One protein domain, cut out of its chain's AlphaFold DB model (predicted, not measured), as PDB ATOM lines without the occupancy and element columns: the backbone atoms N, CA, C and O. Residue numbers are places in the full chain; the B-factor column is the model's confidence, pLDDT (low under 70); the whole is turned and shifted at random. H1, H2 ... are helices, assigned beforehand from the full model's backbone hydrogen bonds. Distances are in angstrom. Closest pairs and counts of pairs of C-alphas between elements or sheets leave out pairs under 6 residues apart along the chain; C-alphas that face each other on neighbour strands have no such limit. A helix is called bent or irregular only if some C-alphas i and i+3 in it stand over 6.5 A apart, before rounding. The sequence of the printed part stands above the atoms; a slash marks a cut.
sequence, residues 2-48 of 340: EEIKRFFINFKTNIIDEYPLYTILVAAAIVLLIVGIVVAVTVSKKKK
ATOM      1  N   GLU A   2      27.656-118.536  28.296       69.69
ATOM      2  CA  GLU A   2      26.631-117.544  28.692       69.69
ATOM      3  C   GLU A   2      27.169-116.110  28.839       69.69
ATOM      4  O   GLU A   2      26.616-115.181  28.260       69.69
ATOM      5  N   GLU A   3      28.297-115.929  29.523       67.56
ATOM      6  CA  GLU A   3      28.919-114.611  29.719       67.56
ATOM      7  C   GLU A   3      29.414-113.978  28.412       67.56
ATOM      8  O   GLU A   3      29.251-112.780  28.216       67.56
ATOM      9  N   ILE A   4      29.926-114.780  27.470       72.94
ATOM     10  CA  ILE A   4      30.343-114.308  26.138       72.94
ATOM     11  C   ILE A   4      29.120-113.833  25.342       72.94
ATOM     12  O   ILE A   4      29.183-112.799  24.681       72.94
ATOM     13  N   LYS A   5      27.979-114.532  25.446       72.62
ATOM     14  CA  LYS A   5      26.718-114.065  24.850       72.62
ATOM     15  C   LYS A   5      26.264-112.749  25.486       72.62
ATOM     16  O   LYS A   5      25.923-111.830  24.753       72.62
ATOM     17  N   ARG A   6      26.301-112.627  26.821       71.38
ATOM     18  CA  ARG A   6      25.946-111.379  27.528       71.38
ATOM     19  C   ARG A   6      26.872-110.217  27.154       71.38
ATOM     20  O   ARG A   6      26.380-109.117  26.936       71.38
ATOM     21  N   PHE A   7      28.173-110.470  26.997       66.81
ATOM     22  CA  PHE A   7      29.134-109.485  26.500       66.81
ATOM     23  C   PHE A   7      28.777-109.016  25.084       66.81
ATOM     24  O   PHE A   7      28.647-107.819  24.865       66.81
ATOM     25  N   PHE A   8      28.530-109.934  24.141       63.91
ATOM     26  CA  PHE A   8      28.133-109.576  22.771       63.91
ATOM     27  C   PHE A   8      26.768-108.875  22.685       63.91
ATOM     28  O   PHE A   8      26.593-108.000  21.839       63.91
ATOM     29  N   ILE A   9      25.813-109.225  23.552       67.25
ATOM     30  CA  ILE A   9      24.510-108.550  23.639       67.25
ATOM     31  C   ILE A   9      24.698-107.112  24.140       67.25
ATOM     32  O   ILE A   9      24.301-106.180  23.445       67.25
ATOM     33  N   ASN A  10      25.377-106.909  25.274       60.38
ATOM     34  CA  ASN A  10      25.618-105.565  25.810       60.38
ATOM     35  C   ASN A  10      26.482-104.713  24.862       60.38
ATOM     36  O   ASN A  10      26.173-103.548  24.645       60.38
ATOM     37  N   PHE A  11      27.514-105.294  24.241       61.38
ATOM     38  CA  PHE A  11      28.341-104.610  23.239       61.38
ATOM     39  C   PHE A  11      27.511-104.129  22.040       61.38
ATOM     40  O   PHE A  11      27.734-103.031  21.537       61.38
ATOM     41  N   LYS A  12      26.516-104.914  21.603       60.22
ATOM     42  CA  LYS A  12      25.588-104.492  20.550       60.22
ATOM     43  C   LYS A  12      24.733-103.301  21.010       60.22
ATOM     44  O   LYS A  12      24.738-102.271  20.345       60.22
ATOM     45  N   THR A  13      24.060-103.428  22.154       60.44
ATOM     46  CA  THR A  13      23.035-102.473  22.621       60.44
ATOM     47  C   THR A  13      23.588-101.169  23.216       60.44
ATOM     48  O   THR A  13      22.841-100.211  23.362       60.44
ATOM     49  N   ASN A  14      24.876-101.097  23.575       58.22
ATOM     50  CA  ASN A  14      25.462 -99.918  24.240       58.22
ATOM     51  C   ASN A  14      26.495 -99.149  23.395       58.22
ATOM     52  O   ASN A  14      26.988 -98.119  23.831       58.22
ATOM     53  N   ILE A  15      26.859 -99.645  22.206       58.66
ATOM     54  CA  ILE A  15      27.851 -98.990  21.327       58.66
ATOM     55  C   ILE A  15      27.297 -98.737  19.921       58.66
ATOM     56  O   ILE A  15      27.613 -97.714  19.317       58.66
ATOM     57  N   ILE A  16      26.469 -99.640  19.382       57.19
ATOM     58  CA  ILE A  16      25.988 -99.538  17.994       57.19
ATOM     59  C   ILE A  16      24.768 -98.617  17.890       57.19
ATOM     60  O   ILE A  16      24.712 -97.792  16.981       57.19
ATOM     61  N   ASP A  17      23.834 -98.727  18.836       57.94
ATOM     62  CA  ASP A  17      22.570 -97.981  18.803       57.94
ATOM     63  C   ASP A  17      22.725 -96.509  19.251       57.94
ATOM     64  O   ASP A  17      21.964 -95.652  18.808       57.94
ATOM     65  N   GLU A  18      23.732 -96.189  20.077       68.56
ATOM     66  CA  GLU A  18      23.929 -94.840  20.643       68.56
ATOM     67  C   GLU A  18      24.750 -93.909  19.724       68.56
ATOM     68  O   GLU A  18      24.462 -92.717  19.631       68.56
ATOM     69  N   TYR A  19      25.712 -94.451  18.957       72.50
ATOM     70  CA  TYR A  19      26.493 -93.692  17.963       72.50
ATOM     71  C   TYR A  19      26.711 -94.471  16.643       72.50
ATOM     72  O   TYR A  19      27.853 -94.790  16.279       72.50
ATOM     73  N   PRO A  20      25.648 -94.748  15.860       75.12
ATOM     74  CA  PRO A  20      25.734 -95.555  14.635       75.12
ATOM     75  C   PRO A  20      26.668 -94.960  13.567       75.12
ATOM     76  O   PRO A  20      27.339 -95.689  12.841       75.12
ATOM     77  N   LEU A  21      26.778 -93.629  13.486       77.00
ATOM     78  CA  LEU A  21      27.673 -92.962  12.533       77.00
ATOM     79  C   LEU A  21      29.156 -93.109  12.935       77.00
ATOM     80  O   LEU A  21      30.017 -93.325  12.084       77.00
ATOM     81  N   TYR A  22      29.457 -93.065  14.239       82.44
ATOM     82  CA  TYR A  22      30.819 -93.230  14.752       82.44
ATOM     83  C   TYR A  22      31.309 -94.677  14.622       82.44
ATOM     84  O   TYR A  22      32.444 -94.907  14.209       82.44
ATOM     85  N   THR A  23      30.451 -95.667  14.895       83.19
ATOM     86  CA  THR A  23      30.821 -97.084  14.735       83.19
ATOM     87  C   THR A  23      31.121 -97.452  13.281       83.19
ATOM     88  O   THR A  23      32.089 -98.172  13.033       83.19
ATOM     89  N   ILE A  24      30.385 -96.894  12.311       86.81
ATOM     90  CA  ILE A  24      30.691 -97.036  10.877       86.81
ATOM     91  C   ILE A  24      32.053 -96.411  10.532       86.81
ATOM     92  O   ILE A  24      32.851 -97.042   9.836       86.81
ATOM     93  N   LEU A  25      32.362 -95.212  11.044       87.31
ATOM     94  CA  LEU A  25      33.656 -94.552  10.811       87.31
ATOM     95  C   LEU A  25      34.834 -95.335  11.414       87.31
ATOM     96  O   LEU A  25      35.852 -95.518  10.746       87.31
ATOM     97  N   VAL A  26      34.693 -95.853  12.638       88.56
ATOM     98  CA  VAL A  26      35.715 -96.695  13.286       88.56
ATOM     99  C   VAL A  26      35.907 -98.012  12.527       88.56
ATOM    100  O   VAL A  26      37.043 -98.415  12.280       88.56
ATOM    101  N   ALA A  27      34.825 -98.660  12.082       88.00
ATOM    102  CA  ALA A  27      34.909 -99.869  11.263       88.00
ATOM    103  C   ALA A  27      35.615 -99.608   9.919       88.00
ATOM    104  O   ALA A  27      36.498-100.375   9.528       88.00
ATOM    105  N   ALA A  28      35.295 -98.500   9.241       92.25
ATOM    106  CA  ALA A  28      35.959 -98.095   8.003       92.25
ATOM    107  C   ALA A  28      37.458 -97.814   8.214       92.25
ATOM    108  O   ALA A  28      38.284 -98.270   7.421       92.25
ATOM    109  N   ALA A  29      37.831 -97.137   9.306       93.00
ATOM    110  CA  ALA A  29      39.228 -96.892   9.660       93.00
ATOM    111  C   ALA A  29      40.006 -98.199   9.907       93.00
ATOM    112  O   ALA A  29      41.122 -98.350   9.410       93.00
ATOM    113  N   ILE A  30      39.407 -99.175  10.603       93.50
ATOM    114  CA  ILE A  30      40.005-100.503  10.824       93.50
ATOM    115  C   ILE A  30      40.199-101.249   9.494       93.50
ATOM    116  O   ILE A  30      41.269-101.816   9.263       93.50
ATOM    117  N   VAL A  31      39.216-101.215   8.588       95.38
ATOM    118  CA  VAL A  31      39.334-101.834   7.255       95.38
ATOM    119  C   VAL A  31      40.451-101.181   6.433       95.38
ATOM    120  O   VAL A  31      41.268-101.895   5.853       95.38
ATOM    121  N   LEU A  32      40.551 -99.847   6.426       94.62
ATOM    122  CA  LEU A  32      41.631 -99.128   5.738       94.62
ATOM    123  C   LEU A  32      43.016 -99.457   6.319       94.62
ATOM    124  O   LEU A  32      43.967 -99.637   5.559       94.62
ATOM    125  N   LEU A  33      43.128 -99.606   7.644       95.12
ATOM    126  CA  LEU A  33      44.362-100.012   8.324       95.12
ATOM    127  C   LEU A  33      44.783-101.433   7.898       95.12
ATOM    128  O   LEU A  33      45.932-101.649   7.509       95.12
ATOM    129  N   ILE A  34      43.844-102.385   7.870       94.56
ATOM    130  CA  ILE A  34      44.086-103.762   7.404       94.56
ATOM    131  C   ILE A  34      44.521-103.780   5.929       94.56
ATOM    132  O   ILE A  34      45.505-104.441   5.591       94.56
ATOM    133  N   VAL A  35      43.850-103.022   5.053       95.44
ATOM    134  CA  VAL A  35      44.242-102.888   3.638       95.44
ATOM    135  C   VAL A  35      45.651-102.294   3.516       95.44
ATOM    136  O   VAL A  35      46.470-102.824   2.764       95.44
ATOM    137  N   GLY A  36      45.977-101.266   4.304       94.12
ATOM    138  CA  GLY A  36      47.316-100.678   4.372       94.12
ATOM    139  C   GLY A  36      48.399-101.691   4.757       94.12
ATOM    140  O   GLY A  36      49.439-101.755   4.099       94.12
ATOM    141  N   ILE A  37      48.139-102.550   5.751       93.44
ATOM    142  CA  ILE A  37      49.047-103.643   6.140       93.44
ATOM    143  C   ILE A  37      49.226-104.649   4.990       93.44
ATOM    144  O   ILE A  37      50.357-105.029   4.680       93.44
ATOM    145  N   VAL A  38      48.149-105.058   4.311       92.88
ATOM    146  CA  VAL A  38      48.224-106.003   3.178       92.88
ATOM    147  C   VAL A  38      49.028-105.420   2.005       92.88
ATOM    148  O   VAL A  38      49.867-106.116   1.417       92.88
ATOM    149  N   VAL A  39      48.856-104.131   1.697       91.88
ATOM    150  CA  VAL A  39      49.665-103.419   0.691       91.88
ATOM    151  C   VAL A  39      51.134-103.331   1.132       91.88
ATOM    152  O   VAL A  39      52.029-103.681   0.363       91.88
ATOM    153  N   ALA A  40      51.414-102.968   2.387       88.44
ATOM    154  CA  ALA A  40      52.780-102.904   2.910       88.44
ATOM    155  C   ALA A  40      53.500-104.268   2.865       88.44
ATOM    156  O   ALA A  40      54.667-104.347   2.470       88.44
ATOM    157  N   VAL A  41      52.806-105.363   3.197       90.00
ATOM    158  CA  VAL A  41      53.348-106.733   3.152       90.00
ATOM    159  C   VAL A  41      53.611-107.196   1.714       90.00
ATOM    160  O   VAL A  41      54.646-107.814   1.448       90.00
ATOM    161  N   THR A  42      52.721-106.891   0.765       86.19
ATOM    162  CA  THR A  42      52.905-107.264  -0.652       86.19
ATOM    163  C   THR A  42      54.036-106.473  -1.317       86.19
ATOM    164  O   THR A  42      54.889-107.077  -1.975       86.19
ATOM    165  N   VAL A  43      54.140-105.163  -1.063       86.75
ATOM    166  CA  VAL A  43      55.279-104.332  -1.501       86.75
ATOM    167  C   VAL A  43      56.593-104.826  -0.883       86.75
ATOM    168  O   VAL A  43      57.584-104.995  -1.599       86.75
ATOM    169  N   SER A  44      56.603-105.153   0.413       79.38
ATOM    170  CA  SER A  44      57.791-105.682   1.102       79.38
ATOM    171  C   SER A  44      58.256-107.022   0.522       79.38
ATOM    172  O   SER A  44      59.452-107.210   0.287       79.38
ATOM    173  N   LYS A  45      57.328-107.936   0.198       80.12
ATOM    174  CA  LYS A  45      57.646-109.193  -0.506       80.12
ATOM    175  C   LYS A  45      58.227-108.940  -1.904       80.12
ATOM    176  O   LYS A  45      59.199-109.599  -2.273       80.12
ATOM    177  N   LYS A  46      57.706-107.962  -2.657       74.00
ATOM    178  CA  LYS A  46      58.246-107.582  -3.979       74.00
ATOM    179  C   LYS A  46      59.670-107.013  -3.867       74.00
ATOM    180  O   LYS A  46      60.552-107.450  -4.604       74.00
ATOM    181  N   LYS A  47      59.928-106.133  -2.890       66.00
ATOM    182  CA  LYS A  47      61.267-105.567  -2.623       66.00
ATOM    183  C   LYS A  47      62.279-106.636  -2.182       66.00
ATOM    184  O   LYS A  47      63.433-106.584  -2.600       66.00
ATOM    185  N   LYS A  48      61.848-107.647  -1.411       59.56
ATOM    186  CA  LYS A  48      62.713-108.766  -0.992       59.56
ATOM    187  C   LYS A  48      63.061-109.728  -2.140       59.56
ATOM    188  O   LYS A  48      64.159-110.268  -2.132       59.56
TER     189      LYS A  48
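Overview. This is residues 2 to 48 of the 340 residues of the protein "DUF1508 domain-containing protein" of Faecalibacterium sp. CAG:1138 (UniProt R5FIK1). A long helix of 29 residues, H2, and a shorter one of 15 residues, H1, meet near their ends and make an open L, with a tight turn of the chain at the corner. Both arms of the L stick out: residues 2 to 14 of H1 and residues 25 to 48 of H2 stand free. The printed part has 47 residues with two named helices, H1 then H2 along the chain, and no named strand; its class is all helix. It is extended, with a radius of gyration of the C-alphas of 16.7 A, and flat, spanning 47 by 28 by 5 A.

Arrangement. The longest helix is H2, residues 20 to 48. H1, residues 2 to 16, is close to H2 but not clearly touching it, with 2 pairs of C-alphas within 8 A. The closest C-alphas of the two helices are those of Ile 16 and Thr 23, 6.3 A apart. Their lines stand about perpendicular, at 76 degrees, and their centres are 26.1 A apart. In H2 every O i to N i+4 pair is within hydrogen-bond range; in H1 10 of 11 are.

Along the chain. H2 has 29 residues and measures 42.3 A from C-alpha 20 at (25.734, -95.555, 14.635) to C-alpha 48 at (62.713, -108.766, -0.992). H1 has 15 residues and measures 21.0 A, beginning with C-alpha 2 at (26.631, -117.544, 28.692). H1 is neither bent nor irregular, but only just: C-alphas 13 and 16 are 6.2 A apart.

Size, cuts and confidence. The two C-alphas farthest apart are those of Glu 2 and Lys 47, at 48.2 A. The printed part has no cut, and the link from H1 to H2, 3 residues, is tight. The mean pLDDT of the printed part is 78.1. This predicted model has low confidence, under 70, at residues 2 to 3, 7 to 18 and 47 to 48; the mean is 65 in H1 and 86 in H2.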